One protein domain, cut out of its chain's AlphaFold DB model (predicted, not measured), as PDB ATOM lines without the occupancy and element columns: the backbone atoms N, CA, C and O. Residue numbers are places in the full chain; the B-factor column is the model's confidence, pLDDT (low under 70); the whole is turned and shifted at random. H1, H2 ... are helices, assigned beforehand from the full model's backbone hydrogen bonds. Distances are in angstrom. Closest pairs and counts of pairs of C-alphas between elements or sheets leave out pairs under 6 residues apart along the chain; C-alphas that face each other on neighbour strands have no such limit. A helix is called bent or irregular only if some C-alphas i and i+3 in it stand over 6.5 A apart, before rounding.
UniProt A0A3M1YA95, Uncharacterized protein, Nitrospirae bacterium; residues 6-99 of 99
ATOM      1  N   ARG A   6     124.106  68.139 153.112       91.25
ATOM      2  CA  ARG A   6     125.060  68.589 152.084       91.25
ATOM      3  C   ARG A   6     124.350  69.277 150.914       91.25
ATOM      4  O   ARG A   6     124.747  70.353 150.483       91.25
ATOM      5  N   LEU A   7     123.246  68.698 150.453       91.25
ATOM      6  CA  LEU A   7     122.441  69.246 149.361       91.25
ATOM      7  C   LEU A   7     121.679  70.509 149.778       91.25
ATOM      8  O   LEU A   7     121.496  71.412 148.966       91.25
ATOM      9  N   VAL A   8     121.277  70.623 151.049       92.06
ATOM     10  CA  VAL A   8     120.748  71.882 151.605       92.06
ATOM     11  C   VAL A   8     121.777  72.998 151.490       92.06
ATOM     12  O   VAL A   8     121.408  74.100 151.089       92.06
ATOM     13  N   ASP A   9     123.040  72.727 151.808       92.81
ATOM     14  CA  ASP A   9     124.098  73.734 151.749       92.81
ATOM     15  C   ASP A   9     124.377  74.167 150.295       92.81
ATOM     16  O   ASP A   9     124.434  75.364 150.014       92.81
ATOM     17  N   ILE A  10     124.444  73.213 149.360       93.88
ATOM     18  CA  ILE A  10     124.737  73.468 147.936       93.88
ATOM     19  C   ILE A  10     123.573  74.157 147.212       93.88
ATOM     20  O   ILE A  10     123.795  75.078 146.430       93.88
ATOM     21  N   ILE A  11     122.335  73.719 147.462       93.88
ATOM     22  CA  ILE A  11     121.140  74.185 146.740       93.88
ATOM     23  C   ILE A  11     120.443  75.302 147.518       93.88
ATOM     24  O   ILE A  11     120.247  76.410 147.021       93.88
ATOM     25  N   CYS A  12     119.997  75.001 148.738       93.50
ATOM     26  CA  CYS A  12     119.025  75.836 149.439       93.50
ATOM     27  C   CYS A  12     119.680  77.056 150.086       93.50
ATOM     28  O   CYS A  12     119.249  78.172 149.821       93.50
ATOM     29  N   LYS A  13     120.722  76.868 150.903       93.69
ATOM     30  CA  LYS A  13     121.389  77.985 151.592       93.69
ATOM     31  C   LYS A  13     122.088  78.932 150.630       93.69
ATOM     32  O   LYS A  13     122.180  80.120 150.911       93.69
ATOM     33  N   ARG A  14     122.583  78.395 149.517       93.12
ATOM     34  CA  ARG A  14     123.350  79.156 148.537       93.12
ATOM     35  C   ARG A  14     122.476  79.980 147.595       93.12
ATOM     36  O   ARG A  14     122.839  81.110 147.297       93.12
ATOM     37  N   PHE A  15     121.340  79.440 147.145       94.56
ATOM     38  CA  PHE A  15     120.540  80.071 146.088       94.56
ATOM     39  C   PHE A  15     119.111  80.440 146.499       94.56
ATOM     40  O   PHE A  15     118.473  81.248 145.829       94.56
ATOM     41  N   CYS A  16     118.547  79.843 147.553       92.88
ATOM     42  CA  CYS A  16     117.120  79.972 147.844       92.88
ATOM     43  C   CYS A  16     116.835  81.038 148.902       92.88
ATOM     44  O   CYS A  16     116.984  80.794 150.098       92.88
ATOM     45  N   VAL A  17     116.285  82.172 148.466       91.25
ATOM     46  CA  VAL A  17     115.805  83.244 149.358       91.25
ATOM     47  C   VAL A  17     114.669  82.807 150.296       91.25
ATOM     48  O   VAL A  17     114.407  83.456 151.303       91.25
ATOM     49  N   PHE A  18     114.007  81.685 149.992       91.06
ATOM     50  CA  PHE A  18     112.917  81.120 150.792       91.06
ATOM     51  C   PHE A  18     113.383  80.050 151.789       91.06
ATOM     52  O   PHE A  18     112.558  79.491 152.515       91.06
ATOM     53  N   TYR A  19     114.678  79.712 151.820       91.44
ATOM     54  CA  TYR A  19     115.196  78.739 152.776       91.44
ATOM     55  C   TYR A  19     115.012  79.241 154.214       91.44
ATOM     56  O   TYR A  19     115.414  80.349 154.562       91.44
ATOM     57  N   LYS A  20     114.428  78.392 155.066       89.06
ATOM     58  CA  LYS A  20     114.279  78.632 156.503       89.06
ATOM     59  C   LYS A  20     114.877  77.444 157.264       89.06
ATOM     60  O   LYS A  20     114.429  76.317 157.027       89.06
ATOM     61  N   PRO A  21     115.862  77.663 158.154       87.62
ATOM     62  CA  PRO A  21     116.381  76.606 159.016       87.62
ATOM     63  C   PRO A  21     115.259  75.935 159.814       87.62
ATOM     64  O   PRO A  21     114.388  76.617 160.352       87.62
ATOM     65  N   GLY A  22     115.274  74.604 159.888       84.25
ATOM     66  CA  GLY A  22     114.257  73.834 160.609       84.25
ATOM     67  C   GLY A  22     112.974  73.565 159.816       84.25
ATOM     68  O   GLY A  22     112.012  73.072 160.399       84.25
ATOM     69  N   LYS A  23     112.951  73.892 158.514       83.62
ATOM     70  CA  LYS A  23     111.869  73.572 157.562       83.62
ATOM     71  C   LYS A  23     112.342  72.673 156.415       83.62
ATOM     72  O   LYS A  23     111.843  72.741 155.292       83.62
ATOM     73  N   GLU A  24     113.359  71.849 156.658       81.12
ATOM     74  CA  GLU A  24     113.955  70.970 155.647       81.12
ATOM     75  C   GLU A  24     113.049  69.800 155.214       81.12
ATOM     76  O   GLU A  24     113.405  69.055 154.304       81.12
ATOM     77  N   GLU A  25     111.892  69.616 155.838       81.56
ATOM     78  CA  GLU A  25     110.824  68.732 155.368       81.56
ATOM     79  C   GLU A  25     110.082  69.283 154.139       81.56
ATOM     80  O   GLU A  25     109.495  68.508 153.388       81.56
ATOM     81  N   LEU A  26     110.141  70.598 153.890       81.06
ATOM     82  CA  LEU A  26     109.511  71.226 152.727       81.06
ATOM     83  C   LEU A  26     110.374  71.039 151.473       81.06
ATOM     84  O   LEU A  26     111.429  71.667 151.310       81.06
ATOM     85  N   LEU A  27     109.921  70.176 150.566       86.25
ATOM     86  CA  LEU A  27     110.625  69.804 149.338       86.25
ATOM     87  C   LEU A  27     110.030  70.555 148.144       86.25
ATOM     88  O   LEU A  27     108.933  70.243 147.698       86.25
ATOM     89  N   CYS A  28     110.747  71.549 147.610       88.94
ATOM     90  CA  CYS A  28     110.311  72.212 146.380       88.94
ATOM     91  C   CYS A  28     110.593  71.337 145.152       88.94
ATOM     92  O   CYS A  28     111.529  70.532 145.148       88.94
ATOM     93  N   GLY A  29     109.818  71.540 144.084       92.50
ATOM     94  CA  GLY A  29     109.939  70.766 142.845       92.50
ATOM     95  C   GLY A  29     111.348  70.806 142.253       92.50
ATOM     96  O   GLY A  29     111.877  69.768 141.872       92.50
ATOM     97  N   THR A  30     112.015  71.967 142.269       94.31
ATOM     98  CA  THR A  30     113.400  72.082 141.782       94.31
ATOM     99  C   THR A  30     114.382  71.278 142.624       94.31
ATOM    100  O   THR A  30     115.294  70.685 142.071       94.31
ATOM    101  N   TYR A  31     114.208  71.208 143.949       94.12
ATOM    102  CA  TYR A  31     115.081  70.389 144.793       94.12
ATOM    103  C   TYR A  31     114.953  68.909 144.415       94.12
ATOM    104  O   TYR A  31     115.959  68.244 144.195       94.12
ATOM    105  N   LEU A  32     113.722  68.410 144.277       93.88
ATOM    106  CA  LEU A  32     113.460  67.024 143.877       93.88
ATOM    107  C   LEU A  32     113.995  66.710 142.478       93.88
ATOM    108  O   LEU A  32     114.596  65.660 142.269       93.88
ATOM    109  N   TYR A  33     113.799  67.632 141.536       95.56
ATOM    110  CA  TYR A  33     114.321  67.507 140.182       95.56
ATOM    111  C   TYR A  33     115.852  67.409 140.183       95.56
ATOM    112  O   TYR A  33     116.405  66.472 139.613       95.56
ATOM    113  N   LEU A  34     116.546  68.304 140.894       95.50
ATOM    114  CA  LEU A  34     118.010  68.297 140.953       95.50
ATOM    115  C   LEU A  34     118.556  66.977 141.515       95.50
ATOM    116  O   LEU A  34     119.477  66.419 140.930       95.50
ATOM    117  N   LEU A  35     117.944  66.429 142.572       93.44
ATOM    118  CA  LEU A  35     118.346  65.131 143.135       93.44
ATOM    119  C   LEU A  35     118.177  63.955 142.175       93.44
ATOM    120  O   LEU A  35     118.901  62.969 142.272       93.44
ATOM    121  N   LYS A  36     117.175  64.024 141.301       94.25
ATOM    122  CA  LYS A  36     116.868  62.948 140.361       94.25
ATOM    123  C   LYS A  36     117.776  62.983 139.131       94.25
ATOM    124  O   LYS A  36     118.022  61.933 138.544       94.25
ATOM    125  N   HIS A  37     118.216  64.170 138.723       95.50
ATOM    126  CA  HIS A  37     118.841  64.388 137.418       95.50
ATOM    127  C   HIS A  37     120.342  64.693 137.477       95.50
ATOM    128  O   HIS A  37     121.016  64.509 136.467       95.50
ATOM    129  N   TYR A  38     120.872  65.122 138.625       95.25
ATOM    130  CA  TYR A  38     122.263  65.557 138.741       95.25
ATOM    131  C   TYR A  38     122.931  64.992 139.993       95.25
ATOM    132  O   TYR A  38     122.323  64.894 141.059       95.25
ATOM    133  N   ASP A  39     124.212  64.652 139.867       94.31
ATOM    134  CA  ASP A  39     125.041  64.313 141.018       94.31
ATOM    135  C   ASP A  39     125.504  65.567 141.778       94.31
ATOM    136  O   ASP A  39     125.425  66.702 141.304       94.31
ATOM    137  N   THR A  40     126.002  65.360 142.997       93.88
ATOM    138  CA  THR A  40     126.415  66.469 143.870       93.88
ATOM    139  C   THR A  40     127.585  67.267 143.295       93.88
ATOM    140  O   THR A  40     127.601  68.488 143.427       93.88
ATOM    141  N   THR A  41     128.530  66.604 142.627       94.75
ATOM    142  CA  THR A  41     129.695  67.252 142.009       94.75
ATOM    143  C   THR A  41     129.254  68.249 140.943       94.75
ATOM    144  O   THR A  41     129.742  69.372 140.902       94.75
ATOM    145  N   THR A  42     128.272  67.879 140.124       95.56
ATOM    146  CA  THR A  42     127.703  68.736 139.082       95.56
ATOM    147  C   THR A  42     127.002  69.953 139.683       95.56
ATOM    148  O   THR A  42     127.164  71.069 139.193       95.56
ATOM    149  N   LEU A  43     126.271  69.768 140.786       95.31
ATOM    150  CA  LEU A  43     125.605  70.866 141.494       95.31
ATOM    151  C   LEU A  43     126.596  71.849 142.139       95.31
ATOM    152  O   LEU A  43     126.307  73.042 142.237       95.31
ATOM    153  N   GLU A  44     127.766  71.378 142.570       95.31
ATOM    154  CA  GLU A  44     128.813  72.228 143.151       95.31
ATOM    155  C   GLU A  44     129.441  73.177 142.114       95.31
ATOM    156  O   GLU A  44     129.851  74.282 142.479       95.31
ATOM    157  N   LEU A  45     129.433  72.806 140.826       95.81
ATOM    158  CA  LEU A  45     129.983  73.618 139.731       95.81
ATOM    159  C   LEU A  45     129.177  74.887 139.426       95.81
ATOM    160  O   LEU A  45     129.703  75.790 138.774       95.81
ATOM    161  N   VAL A  46     127.920  74.976 139.872       95.50
ATOM    162  CA  VAL A  46     127.083  76.153 139.601       95.50
ATOM    163  C   VAL A  46     127.692  77.378 140.298       95.50
ATOM    164  O   VAL A  46     127.903  77.322 141.512       95.50
ATOM    165  N   PRO A  47     127.986  78.491 139.596       95.25
ATOM    166  CA  PRO A  47     128.556  79.693 140.213       95.25
ATOM    167  C   PRO A  47     127.600  80.332 141.231       95.25
ATOM    168  O   PRO A  47     126.392  80.372 141.016       95.25
ATOM    169  N   ALA A  48     128.124  80.846 142.351       91.25
ATOM    170  CA  ALA A  48     127.283  81.392 143.436       91.25
ATOM    171  C   ALA A  48     126.606  82.715 143.040       91.25
ATOM    172  O   ALA A  48     125.541  83.076 143.537       91.25
ATOM    173  N   ASP A  49     127.263  83.448 142.156       92.69
ATOM    174  CA  ASP A  49     126.866  84.735 141.611       92.69
ATOM    175  C   ASP A  49     126.057  84.606 140.317       92.69
ATOM    176  O   ASP A  49     125.600  85.623 139.797       92.69
ATOM    177  N   TYR A  50     125.809  83.383 139.831       93.75
ATOM    178  CA  TYR A  50     124.971  83.182 138.657       93.75
ATOM    179  C   TYR A  50     123.583  83.801 138.869       93.75
ATOM    180  O   TYR A  50     122.981  83.721 139.949       93.75
ATOM    181  N   ARG A  51     123.085  84.457 137.825       92.88
ATOM    182  CA  ARG A  51     121.755  85.054 137.769       92.88
ATOM    183  C   ARG A  51     121.045  84.467 136.567       92.88
ATOM    184  O   ARG A  51     121.590  84.486 135.468       92.88
ATOM    185  N   ALA A  52     119.854  83.938 136.815       93.88
ATOM    186  CA  ALA A  52     118.992  83.491 135.741       93.88
ATOM    187  C   ALA A  52     118.586  84.698 134.884       93.88
ATOM    188  O   ALA A  52     118.230  85.745 135.427       93.88
ATOM    189  N   ASP A  53     118.652  84.540 133.569       95.62
ATOM    190  CA  ASP A  53     118.128  85.498 132.588       95.62
ATOM    191  C   ASP A  53     116.745  85.070 132.060       95.62
ATOM    192  O   ASP A  53     116.154  85.773 131.243       95.62
ATOM    193  N   PHE A  54     116.225  83.943 132.562       95.81
ATOM    194  CA  PHE A  54     114.896  83.406 132.288       95.81
ATOM    195  C   PHE A  54     114.695  82.848 130.875       95.81
ATOM    196  O   PHE A  54     113.576  82.473 130.526       95.81
ATOM    197  N   THR A  55     115.749  82.682 130.068       97.25
ATOM    198  CA  THR A  55     115.601  82.111 128.714       97.25
ATOM    199  C   THR A  55     115.145  80.650 128.714       97.25
ATOM    200  O   THR A  55     114.703  80.160 127.679       97.25
ATOM    201  N   MET A  56     115.251  79.940 129.846       97.62
ATOM    202  CA  MET A  56     114.794  78.549 129.988       97.62
ATOM    203  C   MET A  56     113.468  78.426 130.752       97.62
ATOM    204  O   MET A  56     113.121  77.327 131.186       97.62
ATOM    205  N   ASP A  57     112.723  79.520 130.945       96.94
ATOM    206  CA  ASP A  57     111.540  79.523 131.813       96.94
ATOM    207  C   ASP A  57     110.463  78.521 131.378       96.94
ATOM    208  O   ASP A  57     109.948  77.780 132.218       96.94
ATOM    209  N   GLU A  58     110.177  78.430 130.076       97.12
ATOM    210  CA  GLU A  58     109.202  77.472 129.538       97.12
ATOM    211  C   GLU A  58     109.618  76.020 129.796       97.12
ATOM    212  O   GLU A  58     108.798  75.180 130.186       97.12
ATOM    213  N   GLU A  59     110.906  75.718 129.632       97.31
ATOM    214  CA  GLU A  59     111.425  74.370 129.834       97.31
ATOM    215  C   GLU A  59     111.412  74.001 131.321       97.31
ATOM    216  O   GLU A  59     110.962  72.917 131.696       97.31
ATOM    217  N   ILE A  60     111.795  74.932 132.199       97.12
ATOM    218  CA  ILE A  60     111.710  74.751 133.653       97.12
ATOM    219  C   ILE A  60     110.252  74.602 134.092       97.12
ATOM    220  O   ILE A  60     109.937  73.761 134.940       97.12
ATOM    221  N   MET A  61     109.334  75.367 133.498       96.25
ATOM    222  CA  MET A  61     107.906  75.233 133.759       96.25
ATOM    223  C   MET A  61     107.435  73.812 133.438       96.25
ATOM    224  O   MET A  61     106.782  73.164 134.261       96.25
ATOM    225  N   LYS A  62     107.802  73.309 132.258       96.69
ATOM    226  CA  LYS A  62     107.412  71.990 131.759       96.69
ATOM    227  C   LYS A  62     108.032  70.840 132.553       96.69
ATOM    228  O   LYS A  62     107.304  69.915 132.905       96.69
ATOM    229  N   GLN A  63     109.337  70.883 132.813       95.88
ATOM    230  CA  GLN A  63     110.065  69.783 133.452       95.88
ATOM    231  C   GLN A  63     109.934  69.772 134.975       95.88
ATOM    232  O   GLN A  63     110.015  68.708 135.588       95.88
ATOM    233  N   VAL A  64     109.747  70.943 135.591       96.44
ATOM    234  CA  VAL A  64     109.840  71.096 137.045       96.44
ATOM    235  C   VAL A  64     108.559  71.657 137.641       96.44
ATOM    236  O   VAL A  64     107.932  71.002 138.476       96.44
ATOM    237  N   CYS A  65     108.155  72.869 137.251       94.88
ATOM    238  CA  CYS A  65     107.100  73.584 137.973       94.88
ATOM    239  C   CYS A  65     105.740  72.887 137.864       94.88
ATOM    240  O   CYS A  65     105.039  72.824 138.867       94.88
ATOM    241  N   LYS A  66     105.394  72.293 136.712       93.38
ATOM    242  CA  LYS A  66     104.132  71.544 136.538       93.38
ATOM    243  C   LYS A  66     103.929  70.420 137.562       93.38
ATOM    244  O   LYS A  66     102.791  70.098 137.881       93.38
ATOM    245  N   GLY A  67     105.011  69.824 138.064       90.38
ATOM    246  CA  GLY A  67     104.970  68.781 139.095       90.38
ATOM    247  C   GLY A  67     105.222  69.288 140.517       90.38
ATOM    248  O   GLY A  67     105.264  68.486 141.444       90.38
ATOM    249  N   CYS A  68     105.437  70.591 140.704       92.88
ATOM    250  CA  CYS A  68     105.798  71.177 141.988       92.88
ATOM    251  C   CYS A  68     104.553  71.402 142.852       92.88
ATOM    252  O   CYS A  68     103.626  72.083 142.423       92.88
ATOM    253  N   ASP A  69     104.552  70.917 144.094       89.56
ATOM    254  CA  ASP A  69     103.416  71.135 145.000       89.56
ATOM    255  C   ASP A  69     103.228  72.617 145.360       89.56
ATOM    256  O   ASP A  69     102.100  73.086 145.440       89.56
ATOM    257  N   PHE A  70     104.311  73.402 145.396       88.31
ATOM    258  CA  PHE A  70     104.211  74.857 145.554       88.31
ATOM    259  C   PHE A  70     103.492  75.546 144.389       88.31
ATOM    260  O   PHE A  70     102.988  76.639 144.577       88.31
ATOM    261  N   LEU A  71     103.432  74.951 143.190       90.00
ATOM    262  CA  LEU A  71     102.607  75.519 142.118       90.00
ATOM    263  C   LEU A  71     101.110  75.358 142.427       90.00
ATOM    264  O   LEU A  71     100.323  76.218 142.059       90.00
ATOM    265  N   LYS A  72     100.717  74.263 143.091       86.00
ATOM    266  CA  LYS A  72      99.318  73.988 143.452       86.00
ATOM    267  C   LYS A  72      98.876  74.802 144.667       86.00
ATOM    268  O   LYS A  72      97.742  75.264 144.701       86.00
ATOM    269  N   ASP A  73      99.776  74.960 145.636       83.00
ATOM    270  CA  ASP A  73      99.498  75.622 146.917       83.00
ATOM    271  C   ASP A  73      99.664  77.152 146.862       83.00
ATOM    272  O   ASP A  73      99.317  77.844 147.819       83.00
ATOM    273  N   GLY A  74     100.190  77.677 145.753       85.50
ATOM    274  CA  GLY A  74     100.488  79.093 145.551       85.50
ATOM    275  C   GLY A  74     101.989  79.328 145.405       85.50
ATOM    276  O   GLY A  74     102.783  79.096 146.325       85.50
ATOM    277  N   CYS A  75     102.387  79.804 144.229       91.62
ATOM    278  CA  CYS A  75     103.762  80.141 143.904       91.62
ATOM    279  C   CYS A  75     103.804  81.596 143.460       91.62
ATOM    280  O   CYS A  75     103.632  81.873 142.278       91.62
ATOM    281  N   GLY A  76     104.150  82.513 144.368       91.06
ATOM    282  CA  GLY A  76     104.153  83.950 144.068       91.06
ATOM    283  C   GLY A  76     104.982  84.363 142.841       91.06
ATOM    284  O   GLY A  76     104.733  85.407 142.249       91.06
ATOM    285  N   TYR A  77     105.971  83.561 142.416       93.38
ATOM    286  CA  TYR A  77     106.685  83.793 141.154       93.38
ATOM    287  C   TYR A  77     105.794  83.480 139.947       93.38
ATOM    288  O   TYR A  77     105.687  84.287 139.029       93.38
ATOM    289  N   ARG A  78     105.136  82.313 139.949       93.94
ATOM    290  CA  ARG A  78     104.260  81.861 138.857       93.94
ATOM    291  C   ARG A  78     102.906  82.565 138.853       93.94
ATOM    292  O   ARG A  78     102.340  82.741 137.781       93.94
ATOM    293  N   ASP A  79     102.453  83.022 140.012       94.19
ATOM    294  CA  ASP A  79     101.199  83.755 140.189       94.19
ATOM    295  C   ASP A  79     101.345  85.255 139.856       94.19
ATOM    296  O   ASP A  79     100.368  86.000 139.881       94.19
ATOM    297  N   GLY A  80     102.553  85.714 139.501       91.38
ATOM    298  CA  GLY A  80     102.799  87.095 139.074       91.38
ATOM    299  C   GLY A  80     102.859  88.109 140.220       91.38
ATOM    300  O   GLY A  80     102.767  89.310 139.981       91.38
ATOM    301  N   GLU A  81     103.067  87.661 141.459       93.69
ATOM    302  CA  GLU A  81     103.096  88.504 142.665       93.69
ATOM    303  C   GLU A  81     104.417  89.281 142.844       93.69
ATOM    304  O   GLU A  81     104.668  89.882 143.887       93.69
ATOM    305  N   GLY A  82     105.312  89.247 141.852       90.44
ATOM    306  CA  GLY A  82     106.607  89.934 141.904       90.44
ATOM    307  C   GLY A  82     107.634  89.291 142.842       90.44
ATOM    308  O   GLY A  82     108.691  89.873 143.086       90.44
ATOM    309  N   THR A  83     107.365  88.091 143.369       92.25
ATOM    310  CA  THR A  83     108.366  87.345 144.145       92.25
ATOM    311  C   THR A  83     109.415  86.712 143.219       92.25
ATOM    312  O   THR A  83     109.076  86.300 142.105       92.25
ATOM    313  N   PRO A  84     110.687  86.597 143.646       92.75
ATOM    314  CA  PRO A  84     111.708  85.924 142.848       92.75
ATOM    315  C   PRO A  84     111.399  84.425 142.695       92.75
ATOM    316  O   PRO A  84     110.722  83.840 143.547       92.75
ATOM    317  N   PRO A  85     111.937  83.752 141.664       93.62
ATOM    318  CA  PRO A  85     111.815  82.305 141.557       93.62
ATOM    319  C   PRO A  85     112.526  81.605 142.727       93.62
ATOM    320  O   PRO A  85     113.410  82.157 143.388       93.62
ATOM    321  N   CYS A  86     112.167  80.346 142.987       92.81
ATOM    322  CA  CYS A  86     112.881  79.548 143.984       92.81
ATOM    323  C   CYS A  86     114.360  79.361 143.598       92.81
ATOM    324  O   CYS A  86     114.686  79.268 142.422       92.81
ATOM    325  N   GLY A  87     115.264  79.228 144.575       92.38
ATOM    326  CA  GLY A  87     116.706  79.156 144.285       92.38
ATOM    327  C   GLY A  87     117.122  78.010 143.361       92.38
ATOM    328  O   GLY A  87     118.058  78.142 142.580       92.38
ATOM    329  N   GLY A  88     116.393  76.889 143.394       94.94
ATOM    330  CA  GLY A  88     116.657  75.780 142.480       94.94
ATOM    331  C   GLY A  88     116.335  76.102 141.019       94.94
ATOM    332  O   GLY A  88     116.904  75.463 140.146       94.94
ATOM    333  N   TYR A  89     115.497  77.107 140.738       96.44
ATOM    334  CA  TYR A  89     115.251  77.592 139.378       96.44
ATOM    335  C   TYR A  89     116.561  78.054 138.732       96.44
ATOM    336  O   TYR A  89     116.907  77.610 137.645       96.44
ATOM    337  N   THR A  90     117.326  78.889 139.442       95.81
ATOM    338  CA  THR A  90     118.606  79.437 138.970       95.81
ATOM    339  C   THR A  90     119.621  78.338 138.659       95.81
ATOM    340  O   THR A  90     120.337  78.416 137.666       95.81
ATOM    341  N   ILE A  91     119.646  77.289 139.482       96.75
ATOM    342  CA  ILE A  91     120.521  76.128 139.292       96.75
ATOM    343  C   ILE A  91     120.098  75.341 138.047       96.75
ATOM    344  O   ILE A  91     120.939  75.030 137.209       96.75
ATOM    345  N   VAL A  92     118.801  75.035 137.914       97.50
ATOM    346  CA  VAL A  92     118.279  74.288 136.762       97.50
ATOM    347  C   VAL A  92     118.529  75.056 135.466       97.50
ATOM    348  O   VAL A  92     118.980  74.451 134.501       97.50
ATOM    349  N   GLU A  93     118.318  76.373 135.435       97.81
ATOM    350  CA  GLU A  93     118.588  77.174 134.236       97.81
ATOM    351  C   GLU A  93     120.055  77.091 133.800       97.81
ATOM    352  O   GLU A  93     120.335  76.858 132.624       97.81
ATOM    353  N   TRP A  94     120.993  77.234 134.742       97.19
ATOM    354  CA  TRP A  94     122.419  77.121 134.438       97.19
ATOM    355  C   TRP A  94     122.774  75.748 133.859       97.19
ATOM    356  O   TRP A  94     123.511  75.655 132.879       97.19
ATOM    357  N   LEU A  95     122.227  74.683 134.454       97.00
ATOM    358  CA  LEU A  95     122.471  73.306 134.026       97.00
ATOM    359  C   LEU A  95     121.873  73.024 132.648       97.00
ATOM    360  O   LEU A  95     122.533  72.398 131.825       97.00
ATOM    361  N   LEU A  96     120.663  73.516 132.375       95.81
ATOM    362  CA  LEU A  96     120.023  73.365 131.070       95.81
ATOM    363  C   LEU A  96     120.749  74.133 129.959       95.81
ATOM    364  O   LEU A  96     120.670  73.721 128.816       95.81
ATOM    365  N   LYS A  97     121.460  75.224 130.268       95.38
ATOM    366  CA  LYS A  97     122.273  75.974 129.286       95.38
ATOM    367  C   LYS A  97     123.639  75.353 129.000       95.38
ATOM    368  O   LYS A  97     124.311  75.742 128.048       95.38
ATOM    369  N   LYS A  98     124.100  74.461 129.875       87.31
ATOM    370  CA  LYS A  98     125.386  73.764 129.750       87.31
ATOM    371  C   LYS A  98     125.301  72.510 128.871       87.31
ATOM    372  O   LYS A  98     126.355  71.976 128.526       87.31
ATOM    373  N   HIS A  99     124.091  72.070 128.531       59.53
ATOM    374  CA  HIS A  99     123.775  70.889 127.727       59.53
ATOM    375  C   HIS A  99     122.880  71.262 126.547       59.53
ATOM    376  O   HIS A  99     122.882  70.480 125.572       59.53
TER     377      HIS A  99
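This is residues 6 to 99 of the 99 residues of an uncharacterized protein of Nitrospirae bacterium (UniProt A0A3M1YA95). Helix H6 makes the core, with H1, H2 and H4 packed round it and long loops between. H3 packs on H1; H5 sits at the opposite end from H3, touching no helix. The 94 printed residues, with six named helices, H1 to H6, and no named strand, are all helix by class and compact, with a radius of gyration of the C-alphas of 12.3 A and spans of 33 by 32 by 24 A.

Find C-alpha 87 at (116.706, 79.156, 144.285); H6 runs 16.3 A to C-alpha 97 at (122.273, 75.974, 129.286). Look for H1 at residues 6 to 15, 13.7 A, only just irregular with C-alphas 10 and 13 6.7 A apart; H2 at 29 to 37, 12.2 A; H3 at 40 to 44; H4 at 57 to 63, 10.0 A; H5 at 69 to 73.

At the hub, H6, H1 touches about perpendicular, 87 degrees, closest C-alphas Phe 15 and Gly 87, 4.3 A. H2 touches H6 at a steep tilt of 43 degrees, the same way, closest C-alphas Thr 30 and Gly 88, 5.0 A. H4 touches H6 about perpendicular, 86 degrees, closest C-alphas Ile 60 and Val 92, 7.3 A. Every O i to N i+4 pair is within hydrogen-bond range in H2, H3, H4 and H5, 6 of 7 in H6, 4 of 6 in H1.

The farthest C-alphas, Gly 22 and His 99, are 34.4 A apart. The printed part has no cut; links H1 to H2, H3 to H4 and H5 to H6 are long. The mean pLDDT of the printed part is 92.5, and one residue, His 99, has a pLDDT under 70, which is low confidence.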